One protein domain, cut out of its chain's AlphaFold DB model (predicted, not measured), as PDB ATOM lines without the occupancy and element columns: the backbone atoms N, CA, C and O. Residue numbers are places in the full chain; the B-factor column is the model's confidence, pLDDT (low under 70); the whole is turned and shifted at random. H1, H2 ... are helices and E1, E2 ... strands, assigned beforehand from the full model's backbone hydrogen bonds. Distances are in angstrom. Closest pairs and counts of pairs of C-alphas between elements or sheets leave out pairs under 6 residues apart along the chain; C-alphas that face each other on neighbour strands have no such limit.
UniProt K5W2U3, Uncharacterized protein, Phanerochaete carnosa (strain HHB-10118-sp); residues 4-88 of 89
ATOM      1  N   SER A   4     154.366 117.358 105.181       90.25
ATOM      2  CA  SER A   4     154.954 118.507 105.883       90.25
ATOM      3  C   SER A   4     154.716 118.427 107.388       90.25
ATOM      4  O   SER A   4     155.679 118.348 108.135       90.25
ATOM      5  N   ALA A   5     153.460 118.276 107.818       90.62
ATOM      6  CA  ALA A   5     153.113 118.200 109.238       90.62
ATOM      7  C   ALA A   5     153.800 117.027 109.961       90.62
ATOM      8  O   ALA A   5     154.108 117.115 111.144       90.62
ATOM      9  N   ARG A   6     154.070 115.927 109.245       91.12
ATOM     10  CA  ARG A   6     154.844 114.795 109.770       91.12
ATOM     11  C   ARG A   6     156.298 115.166 110.038       91.12
ATOM     12  O   ARG A   6     156.822 114.788 111.078       91.12
ATOM     13  N   ARG A   7     156.945 115.861 109.098       92.62
ATOM     14  CA  ARG A   7     158.331 116.313 109.262       92.62
ATOM     15  C   ARG A   7     158.438 117.314 110.401       92.62
ATOM     16  O   ARG A   7     159.265 117.100 111.276       92.62
ATOM     17  N   ASP A   8     157.539 118.296 110.439       93.50
ATOM     18  CA  ASP A   8     157.494 119.304 111.502       93.50
ATOM     19  C   ASP A   8     157.361 118.623 112.877       93.50
ATOM     20  O   ASP A   8     158.112 118.910 113.804       93.50
ATOM     21  N   LEU A   9     156.482 117.615 112.986       94.62
ATOM     22  CA  LEU A   9     156.343 116.819 114.205       94.62
ATOM     23  C   LEU A   9     157.631 116.065 114.576       94.62
ATOM     24  O   LEU A   9     158.024 116.077 115.740       94.62
ATOM     25  N   VAL A  10     158.297 115.403 113.624       95.62
ATOM     26  CA  VAL A  10     159.569 114.702 113.892       95.62
ATOM     27  C   VAL A  10     160.640 115.680 114.373       95.62
ATOM     28  O   VAL A  10     161.359 115.375 115.324       95.62
ATOM     29  N   GLU A  11     160.738 116.856 113.761       95.56
ATOM     30  CA  GLU A  11     161.685 117.898 114.162       95.56
ATOM     31  C   GLU A  11     161.423 118.381 115.592       95.56
ATOM     32  O   GLU A  11     162.358 118.457 116.393       95.56
ATOM     33  N   GLU A  12     160.160 118.605 115.965       96.25
ATOM     34  CA  GLU A  12     159.784 118.955 117.338       96.25
ATOM     35  C   GLU A  12     160.138 117.852 118.351       96.25
ATOM     36  O   GLU A  12     160.683 118.135 119.424       96.25
ATOM     37  N   LEU A  13     159.862 116.587 118.015       97.00
ATOM     38  CA  LEU A  13     160.194 115.439 118.865       97.00
ATOM     39  C   LEU A  13     161.708 115.314 119.058       97.00
ATOM     40  O   LEU A  13     162.165 115.111 120.184       97.00
ATOM     41  N   ARG A  14     162.492 115.479 117.984       96.94
ATOM     42  CA  ARG A  14     163.963 115.478 118.028       96.94
ATOM     43  C   ARG A  14     164.498 116.614 118.885       96.94
ATOM     44  O   ARG A  14     165.371 116.370 119.715       96.94
ATOM     45  N   ALA A  15     163.961 117.823 118.722       96.00
ATOM     46  CA  ALA A  15     164.372 118.986 119.499       96.00
ATOM     47  C   ALA A  15     164.170 118.755 121.004       96.00
ATOM     48  O   ALA A  15     165.096 118.969 121.785       96.00
ATOM     49  N   LEU A  16     163.009 118.235 121.419       97.38
ATOM     50  CA  LEU A  16     162.774 117.910 122.828       97.38
ATOM     51  C   LEU A  16     163.640 116.730 123.301       97.38
ATOM     52  O   LEU A  16     164.226 116.799 124.384       97.38
ATOM     53  N   ALA A  17     163.767 115.666 122.505       96.94
ATOM     54  CA  ALA A  17     164.582 114.502 122.852       96.94
ATOM     55  C   ALA A  17     166.067 114.855 123.044       96.94
ATOM     56  O   ALA A  17     166.691 114.340 123.969       96.94
ATOM     57  N   ALA A  18     166.611 115.793 122.262       96.38
ATOM     58  CA  ALA A  18     167.980 116.294 122.413       96.38
ATOM     59  C   ALA A  18     168.225 117.008 123.757       96.38
ATOM     60  O   ALA A  18     169.348 117.035 124.248       96.38
ATOM     61  N   THR A  19     167.179 117.543 124.401       95.69
ATOM     62  CA  THR A  19     167.285 118.079 125.775       95.69
ATOM     63  C   THR A  19     167.284 116.982 126.847       95.69
ATOM     64  O   THR A  19     167.573 117.241 128.015       95.69
ATOM     65  N   CYS A  20     166.910 115.754 126.479       94.50
ATOM     66  CA  CYS A  20     166.753 114.625 127.392       94.50
ATOM     67  C   CYS A  20     167.873 113.591 127.268       94.50
ATOM     68  O   CYS A  20     168.196 112.943 128.261       94.50
ATOM     69  N   LEU A  21     168.435 113.429 126.070       93.00
ATOM     70  CA  LEU A  21     169.367 112.368 125.711       93.00
ATOM     71  C   LEU A  21     170.638 112.960 125.101       93.00
ATOM     72  O   LEU A  21     170.569 113.815 124.222       93.00
ATOM     73  N   ASN A  22     171.793 112.456 125.530       91.31
ATOM     74  CA  ASN A  22     173.082 112.754 124.919       91.31
ATOM     75  C   ASN A  22     173.957 111.483 124.941       91.31
ATOM     76  O   ASN A  22     174.340 111.056 126.032       91.31
ATOM     77  N   PRO A  23     174.259 110.857 123.785       90.19
ATOM     78  CA  PRO A  23     173.902 111.287 122.430       90.19
ATOM     79  C   PRO A  23     172.410 111.098 122.112       90.19
ATOM     80  O   PRO A  23     171.724 110.274 122.720       90.19
ATOM     81  N   LEU A  24     171.908 111.845 121.124       90.31
ATOM     82  CA  LEU A  24     170.578 111.613 120.567       90.31
ATOM     83  C   LEU A  24     170.599 110.314 119.754       90.31
ATOM     84  O   LEU A  24     171.200 110.253 118.684       90.31
ATOM     85  N   LEU A  25     169.956 109.270 120.272       86.06
ATOM     86  CA  LEU A  25     169.805 108.005 119.560       86.06
ATOM     87  C   LEU A  25     168.719 108.136 118.485       86.06
ATOM     88  O   LEU A  25     167.680 108.753 118.721       86.06
ATOM     89  N   GLU A  26     168.928 107.511 117.327       85.81
ATOM     90  CA  GLU A  26     167.964 107.466 116.217       85.81
ATOM     91  C   GLU A  26     166.810 106.489 116.513       85.81
ATOM     92  O   GLU A  26     166.618 105.473 115.845       85.81
ATOM     93  N   TYR A  27     166.033 106.782 117.559       83.62
ATOM     94  CA  TYR A  27     164.790 106.068 117.842       83.62
ATOM     95  C   TYR A  27     163.808 106.229 116.681       83.62
ATOM     96  O   TYR A  27     163.759 107.264 116.022       83.62
ATOM     97  N   GLN A  28     162.955 105.229 116.469       84.12
ATOM     98  CA  GLN A  28     162.052 105.204 115.316       84.12
ATOM     99  C   GLN A  28     161.115 106.427 115.267       84.12
ATOM    100  O   GLN A  28     160.925 106.992 114.201       84.12
ATOM    101  N   CYS A  29     160.620 106.917 116.414       90.88
ATOM    102  CA  CYS A  29     159.803 108.141 116.481       90.88
ATOM    103  C   CYS A  29     160.582 109.448 116.229       90.88
ATOM    104  O   CYS A  29     159.978 110.514 116.171       90.88
ATOM    105  N   LEU A  30     161.908 109.372 116.122       93.94
ATOM    106  CA  LEU A  30     162.813 110.478 115.810       93.94
ATOM    107  C   LEU A  30     163.365 110.378 114.382       93.94
ATOM    108  O   LEU A  30     164.026 111.308 113.922       93.94
ATOM    109  N   SER A  31     163.116 109.266 113.687       92.06
ATOM    110  CA  SER A  31     163.591 109.054 112.326       92.06
ATOM    111  C   SER A  31     162.888 109.997 111.351       92.06
ATOM    112  O   SER A  31     161.680 110.214 111.423       92.06
ATOM    113  N   THR A  32     163.645 110.522 110.392       89.06
ATOM    114  CA  THR A  32     163.129 111.354 109.294       89.06
ATOM    115  C   THR A  32     162.552 110.529 108.140       89.06
ATOM    116  O   THR A  32     162.079 111.096 107.153       89.06
ATOM    117  N   ALA A  33     162.572 109.194 108.245       90.69
ATOM    118  CA  ALA A  33     161.973 108.322 107.247       90.69
ATOM    119  C   ALA A  33     160.465 108.615 107.110       90.69
ATOM    120  O   ALA A  33     159.779 108.794 108.119       90.69
ATOM    121  N   PRO A  34     159.898 108.610 105.887       87.50
ATOM    122  CA  PRO A  34     158.483 108.912 105.684       87.50
ATOM    123  C   PRO A  34     157.548 108.029 106.514       87.50
ATOM    124  O   PRO A  34     156.521 108.509 106.978       87.50
ATOM    125  N   THR A  35     157.925 106.773 106.747       89.44
ATOM    126  CA  THR A  35     157.121 105.768 107.455       89.44
ATOM    127  C   THR A  35     157.393 105.698 108.961       89.44
ATOM    128  O   THR A  35     156.780 104.896 109.659       89.44
ATOM    129  N   ALA A  36     158.285 106.541 109.490       88.75
ATOM    130  CA  ALA A  36     158.759 106.490 110.878       88.75
ATOM    131  C   ALA A  36     157.646 106.562 111.940       88.75
ATOM    132  O   ALA A  36     157.805 106.048 113.049       88.75
ATOM    133  N   LEU A  37     156.531 107.218 111.598       92.62
ATOM    134  CA  LEU A  37     155.403 107.463 112.495       92.62
ATOM    135  C   LEU A  37     154.152 106.634 112.162       92.62
ATOM    136  O   LEU A  37     153.151 106.780 112.857       92.62
ATOM    137  N   ASP A  38     154.174 105.801 111.118       92.06
ATOM    138  CA  ASP A  38     152.960 105.144 110.596       92.06
ATOM    139  C   ASP A  38     152.335 104.152 111.593       92.06
ATOM    140  O   ASP A  38     151.125 103.944 111.594       92.06
ATOM    141  N   ASP A  39     153.151 103.570 112.468       92.00
ATOM    142  CA  ASP A  39     152.769 102.581 113.481       92.00
ATOM    143  C   ASP A  39     152.814 103.141 114.917       92.00
ATOM    144  O   ASP A  39     152.652 102.395 115.887       92.00
ATOM    145  N   LYS A  40     153.069 104.447 115.075       92.94
ATOM    146  CA  LYS A  40     153.329 105.078 116.373       92.94
ATOM    147  C   LYS A  40     152.071 105.694 116.972       92.94
ATOM    148  O   LYS A  40     151.375 106.490 116.349       92.94
ATOM    149  N   LEU A  41     151.863 105.420 118.254       95.12
ATOM    150  CA  LEU A  41     151.034 106.234 119.132       95.12
ATOM    151  C   LEU A  41     151.938 107.237 119.843       95.12
ATOM    152  O   LEU A  41     152.895 106.840 120.505       95.12
ATOM    153  N   ILE A  42     151.650 108.529 119.706       96.06
ATOM    154  CA  ILE A  42     152.419 109.589 120.361       96.06
ATOM    155  C   ILE A  42     151.463 110.469 121.150       96.06
ATOM    156  O   ILE A  42     150.566 111.095 120.587       96.06
ATOM    157  N   VAL A  43     151.677 110.530 122.460       96.75
ATOM    158  CA  VAL A  43     150.976 111.459 123.347       96.75
ATOM    159  C   VAL A  43     151.920 112.608 123.651       96.75
ATOM    160  O   VAL A  43     153.058 112.385 124.060       96.75
ATOM    161  N   MET A  44     151.448 113.834 123.444       97.06
ATOM    162  CA  MET A  44     152.234 115.056 123.580       97.06
ATOM    163  C   MET A  44     151.601 116.005 124.592       97.06
ATOM    164  O   MET A  44     150.381 116.154 124.638       97.06
ATOM    165  N   MET A  45     152.441 116.713 125.341       96.81
ATOM    166  CA  MET A  45     152.050 117.873 126.134       96.81
ATOM    167  C   MET A  45     152.656 119.126 125.509       96.81
ATOM    168  O   MET A  45     153.873 119.217 125.348       96.81
ATOM    169  N   ARG A  46     151.810 120.112 125.210       96.19
ATOM    170  CA  ARG A  46     152.234 121.432 124.733       96.19
ATOM    171  C   ARG A  46     151.988 122.498 125.794       96.19
ATOM    172  O   ARG A  46     151.001 122.432 126.528       96.19
ATOM    173  N   GLY A  47     152.878 123.482 125.871       93.75
ATOM    174  CA  GLY A  47     152.707 124.645 126.741       93.75
ATOM    175  C   GLY A  47     151.512 125.491 126.302       93.75
ATOM    176  O   GLY A  47     151.352 125.759 125.115       93.75
ATOM    177  N   LYS A  48     150.682 125.940 127.253       90.12
ATOM    178  CA  LYS A  48     149.468 126.722 126.947       90.12
ATOM    179  C   LYS A  48     149.776 128.053 126.252       90.12
ATOM    180  O   LYS A  48     148.992 128.491 125.421       90.12
ATOM    181  N   GLN A  49     150.889 128.692 126.609       89.75
ATOM    182  CA  GLN A  49     151.257 130.025 126.125       89.75
ATOM    183  C   GLN A  49     152.147 129.981 124.882       89.75
ATOM    184  O   GLN A  49     152.027 130.838 124.015       89.75
ATOM    185  N   THR A  50     153.049 129.004 124.800       86.06
ATOM    186  CA  THR A  50     154.084 128.957 123.758       86.06
ATOM    187  C   THR A  50     153.780 127.964 122.644       86.06
ATOM    188  O   THR A  50     154.480 127.957 121.638       86.06
ATOM    189  N   ALA A  51     152.789 127.081 122.832       88.38
ATOM    190  CA  ALA A  51     152.529 125.902 121.999       88.38
ATOM    191  C   ALA A  51     153.728 124.937 121.840       88.38
ATOM    192  O   ALA A  51     153.599 123.909 121.170       88.38
ATOM    193  N   CYS A  52     154.864 125.210 122.496       92.56
ATOM    194  CA  CYS A  52     156.057 124.374 122.451       92.56
ATOM    195  C   CYS A  52     155.780 123.004 123.060       92.56
ATOM    196  O   CYS A  52     155.073 122.891 124.066       92.56
ATOM    197  N   LEU A  53     156.387 121.974 122.478       96.94
ATOM    198  CA  LEU A  53     156.369 120.630 123.027       96.94
ATOM    199  C   LEU A  53     157.187 120.576 124.329       96.94
ATOM    200  O   LEU A  53     158.371 120.900 124.347       96.94
ATOM    201  N   LEU A  54     156.542 120.172 125.423       97.25
ATOM    202  CA  LEU A  54     157.131 120.113 126.767       97.25
ATOM    203  C   LEU A  54     157.378 118.679 127.242       97.25
ATOM    204  O   LEU A  54     158.285 118.432 128.037       97.25
ATOM    205  N   ALA A  55     156.565 117.739 126.767       97.56
ATOM    206  CA  ALA A  55     156.730 116.320 127.028       97.56
ATOM    207  C   ALA A  55     156.130 115.490 125.889       97.56
ATOM    208  O   ALA A  55     155.154 115.909 125.265       97.56
ATOM    209  N   PHE A  56     156.659 114.290 125.666       97.62
ATOM    210  CA  PHE A  56     155.978 113.259 124.891       97.62
ATOM    211  C   PHE A  56     156.280 111.857 125.420       97.62
ATOM    212  O   PHE A  56     157.308 111.621 126.056       97.62
ATOM    213  N   VAL A  57     155.391 110.921 125.097       97.25
ATOM    214  CA  VAL A  57     155.648 109.480 125.154       97.25
ATOM    215  C   VAL A  57     155.260 108.855 123.819       97.25
ATOM    216  O   VAL A  57     154.217 109.194 123.254       97.25
ATOM    217  N   SER A  58     156.105 107.965 123.303       96.62
ATOM    218  CA  SER A  58     155.807 107.148 122.127       96.62
ATOM    219  C   SER A  58     155.497 105.706 122.517       96.62
ATOM    220  O   SER A  58     156.006 105.194 123.511       96.62
ATOM    221  N   ALA A  59     154.655 105.038 121.737       96.38
ATOM    222  CA  ALA A  59     154.347 103.621 121.875       96.38
ATOM    223  C   ALA A  59     154.004 102.997 120.514       96.38
ATOM    224  O   ALA A  59     153.692 103.705 119.556       96.38
ATOM    225  N   VAL A  60     154.058 101.669 120.436       95.56
ATOM    226  CA  VAL A  60     153.646 100.864 119.275       95.56
ATOM    227  C   VAL A  60     152.856  99.646 119.728       95.56
ATOM    228  O   VAL A  60     153.067  99.141 120.832       95.56
ATOM    229  N   TYR A  61     151.996  99.129 118.855       95.44
ATOM    230  CA  TYR A  61     151.457  97.783 119.021       95.44
ATOM    231  C   TYR A  61     152.401  96.766 118.388       95.44
ATOM    232  O   TYR A  61     152.739  96.886 117.213       95.44
ATOM    233  N   LEU A  62     152.807  95.752 119.150       93.56
ATOM    234  CA  LEU A  62     153.639  94.655 118.659       93.56
ATOM    235  C   LEU A  62     152.919  93.327 118.825       93.56
ATOM    236  O   LEU A  62     152.240  93.100 119.823       93.56
ATOM    237  N   GLN A  63     153.114  92.437 117.858       95.12
ATOM    238  CA  GLN A  63     152.755  91.032 117.994       95.12
ATOM    239  C   GLN A  63     153.932  90.298 118.626       95.12
ATOM    240  O   GLN A  63     155.014  90.252 118.045       95.12
ATOM    241  N   VAL A  64     153.733  89.732 119.815       93.69
ATOM    242  CA  VAL A  64     154.777  88.999 120.540       93.69
ATOM    243  C   VAL A  64     154.285  87.598 120.863       93.69
ATOM    244  O   VAL A  64     153.172  87.418 121.357       93.69
ATOM    245  N   SER A  65     155.118  86.595 120.587       94.31
ATOM    246  CA  SER A  65     154.906  85.241 121.094       94.31
ATOM    247  C   SER A  65     155.612  85.106 122.442       94.31
ATOM    248  O   SER A  65     156.812  85.349 122.547       94.31
ATOM    249  N   LEU A  66     154.862  84.766 123.492       87.25
ATOM    250  CA  LEU A  66     155.376  84.731 124.869       87.25
ATOM    251  C   LEU A  66     156.215  83.480 125.177       87.25
ATOM    252  O   LEU A  66     156.885  83.421 126.205       87.25
ATOM    253  N   ARG A  67     156.156  82.468 124.307       90.75
ATOM    254  CA  ARG A  67     156.957  81.239 124.357       90.75
ATOM    255  C   ARG A  67     157.018  80.631 122.961       90.75
ATOM    256  O   ARG A  67     156.080  80.795 122.186       90.75
ATOM    257  N   GLU A  68     158.082  79.900 122.659       90.75
ATOM    258  CA  GLU A  68     158.223  79.226 121.367       90.75
ATOM    259  C   GLU A  68     157.005  78.328 121.070       90.75
ATOM    260  O   GLU A  68     156.519  77.601 121.939       90.75
ATOM    261  N   GLY A  69     156.457  78.444 119.857       91.25
ATOM    262  CA  GLY A  69     155.261  77.714 119.424       91.25
ATOM    263  C   GLY A  69     153.915  78.236 119.954       91.25
ATOM    264  O   GLY A  69     152.880  77.674 119.597       91.25
ATOM    265  N   ALA A  70     153.871  79.295 120.776       93.00
ATOM    266  CA  ALA A  70     152.601  79.884 121.210       93.00
ATOM    267  C   ALA A  70     152.022  80.889 120.197       93.00
ATOM    268  O   ALA A  70     152.783  81.574 119.503       93.00
ATOM    269  N   PRO A  71     150.682  81.050 120.168       94.88
ATOM    270  CA  PRO A  71     150.032  82.129 119.432       94.88
ATOM    271  C   PRO A  71     150.577  83.505 119.829       94.88
ATOM    272  O   PRO A  71     150.882  83.756 120.999       94.88
ATOM    273  N   THR A  72     150.676  84.409 118.857       96.50
ATOM    274  CA  THR A  72     151.079  85.795 119.107       96.50
ATOM    275  C   THR A  72     149.982  86.556 119.841       96.50
ATOM    276  O   THR A  72     148.796  86.384 119.567       96.50
ATOM    277  N   SER A  73     150.388  87.423 120.763       95.69
ATOM    278  CA  SER A  73     149.518  88.376 121.448       95.69
ATOM    279  C   SER A  73     149.900  89.801 121.066       95.69
ATOM    280  O   SER A  73     151.086  90.131 120.994       95.69
ATOM    281  N   THR A  74     148.898  90.656 120.866       95.38
ATOM    282  CA  THR A  74     149.112  92.097 120.701       95.38
ATOM    283  C   THR A  74     149.466  92.710 122.051       95.38
ATOM    284  O   THR A  74     148.675  92.631 122.990       95.38
ATOM    285  N   ILE A  75     150.616  93.371 122.140       94.56
ATOM    286  CA  ILE A  75     151.021  94.155 123.310       94.56
ATOM    287  C   ILE A  75     151.204  95.623 122.934       94.56
ATOM    288  O   ILE A  75     151.519  95.942 121.787       94.56
ATOM    289  N   LEU A  76     151.054  96.516 123.912       95.19
ATOM    290  CA  LEU A  76     151.472  97.910 123.788       95.19
ATOM    291  C   LEU A  76     152.908  98.041 124.307       95.19
ATOM    292  O   LEU A  76     153.141  97.990 125.514       95.19
ATOM    293  N   HIS A  77     153.870  98.218 123.407       93.56
ATOM    294  CA  HIS A  77     155.246  98.526 123.784       93.56
ATOM    295  C   HIS A  77     155.387 100.042 123.928       93.56
ATOM    296  O   HIS A  77     155.327 100.786 122.950       93.56
ATOM    297  N   THR A  78     155.632 100.501 125.156       92.56
ATOM    298  CA  THR A  78     155.990 101.895 125.445       92.56
ATOM    299  C   THR A  78     157.437 102.150 125.044       92.56
ATOM    300  O   THR A  78     158.332 101.435 125.490       92.56
ATOM    301  N   GLY A  79     157.661 103.119 124.170       90.44
ATOM    302  CA  GLY A  79     158.970 103.509 123.670       90.44
ATOM    303  C   GLY A  79     159.573 104.649 124.484       90.44
ATOM    304  O   GLY A  79     159.754 104.558 125.697       90.44
ATOM    305  N   LEU A  80     159.917 105.730 123.789       94.44
ATOM    306  CA  LEU A  80     160.654 106.851 124.356       94.44
ATOM    307  C   LEU A  80     159.715 107.796 125.114       94.44
ATOM    308  O   LEU A  80     158.728 108.270 124.554       94.44
ATOM    309  N   THR A  81     160.066 108.104 126.365       95.88
ATOM    310  CA  THR A  81     159.444 109.175 127.154       95.88
ATOM    311  C   THR A  81     160.440 110.314 127.324       95.88
ATOM    312  O   THR A  81     161.544 110.113 127.827       95.88
ATOM    313  N   CYS A  82     160.049 111.522 126.935       96.88
ATOM    314  CA  CYS A  82     160.844 112.729 127.116       96.88
ATOM    315  C   CYS A  82     160.013 113.789 127.831       96.88
ATOM    316  O   CYS A  82     158.890 114.082 127.434       96.88
ATOM    317  N   ILE A  83     160.583 114.383 128.876       97.75
ATOM    318  CA  ILE A  83     160.013 115.516 129.612       97.75
ATOM    319  C   ILE A  83     161.106 116.574 129.668       97.75
ATOM    320  O   ILE A  83     162.237 116.239 130.037       97.75
ATOM    321  N   ALA A  84     160.804 117.824 129.312       95.69
ATOM    322  CA  ALA A  84     161.777 118.915 129.350       95.69
ATOM    323  C   ALA A  84     162.468 118.976 130.731       95.69
ATOM    324  O   ALA A  84     161.767 118.912 131.743       95.69
ATOM    325  N   PRO A  85     163.812 119.098 130.810       95.31
ATOM    326  CA  PRO A  85     164.547 119.040 132.077       95.31
ATOM    327  C   PRO A  85     164.005 119.959 133.173       95.31
ATOM    328  O   PRO A  85     163.882 119.532 134.315       95.31
ATOM    329  N   ALA A  86     163.597 121.179 132.812       93.19
ATOM    330  CA  ALA A  86     163.053 122.170 133.742       93.19
ATOM    331  C   ALA A  86     161.702 121.784 134.384       93.19
ATOM    332  O   ALA A  86     161.261 122.452 135.313       93.19
ATOM    333  N   LEU A  87     161.027 120.743 133.885       93.44
ATOM    334  CA  LEU A  87     159.732 120.261 134.385       93.44
ATOM    335  C   LEU A  87     159.837 118.933 135.146       93.44
ATOM    336  O   LEU A  87     158.821 118.385 135.578       93.44
ATOM    337  N   ARG A  88     161.049 118.383 135.271       90.88
ATOM    338  CA  ARG A  88     161.303 117.171 136.056       90.88
ATOM    339  C   ARG A  88     161.341 117.536 137.544       90.88
ATOM    340  O   ARG A  88     161.638 118.676 137.890       90.88
TER     341      ARG A  88
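Overview. This is residues 4 to 88 of the 89 residues of an uncharacterized protein of Phanerochaete carnosa (strain HHB-10118-sp) (UniProt K5W2U3). What shape does the domain have? It is a long, twisted ribbon of three antiparallel strands, with helix H1 packed across one face near the end where E2 begins and E3 ends; at the other end E2 and E3 run on past E1 as a two-stranded hairpin, which makes much of the length. The long link of residues 19 to 39 folds back beside the helix. What is it made of? The printed part has 85 residues with one named helix and three named strands, H1, E1, E2 and E3 along the chain, of mixed class, in a sheet of order E1, E2, E3. How compact is it? It is loose, with a radius of gyration of the C-alphas of 15.0 A, and elongated, spanning 51 by 31 by 27 A.

Arrangement. How do the strands pair? E1, residues 40 to 46, E2, residues 53 to 65, and E3, residues 72 to 83, form a meander, each strand the antiparallel neighbour of the one before. E1 and E2 are a hairpin, their directions at 162 degrees, with N 43 and O 57 within hydrogen-bond range at 3.0 A. E2 and E3 are a hairpin too, at 161 degrees, with N 62 and O 75 at 2.9 A and N 79 and O 58 at 2.7 A. Where is the helix? H1, residues 4 to 18, is on one face of the sheet, which gives two layers, a helix layer and a sheet layer; its height over the sheet is 10.1 A. It lies over E1 and E2, only just not over E3, on which 2 of its C-alphas fall, and runs across the strands, at 73 degrees to E1 on the local plane. Its closest C-alphas to E2 are those of Glu 12 and Leu 53, 6.8 A apart, and to E3 those of Ala 17 and Cys 82, 5.9 A apart. Is its backbone in order? Every O i to N i+4 pair in H1 is within hydrogen-bond range.

Along the chain. How long are the strands? E2 measures 35.5 A from first to last C-alpha, E3 32.8 A and E1 18.4 A. Where does E3 end? C-alpha 83 is at (160.013, 115.516, 129.612). Where does the helix run? H1 goes from C-alpha 4 at (154.954, 118.507, 105.883) to C-alpha 18 at (167.980, 116.294, 122.413), 21.2 A.

Size, cuts and confidence. How far does it reach? The two C-alphas farthest apart are those of Gln 49 and Gly 69, 52.9 A. Which link is long? The link from H1 to E1 is long, with 21 residues, while those from E1 to E2 and from E2 to E3 are short. Is anything missing or uncertain? The printed part has no cut, its mean pLDDT is 93.3, and no printed residue is under 70.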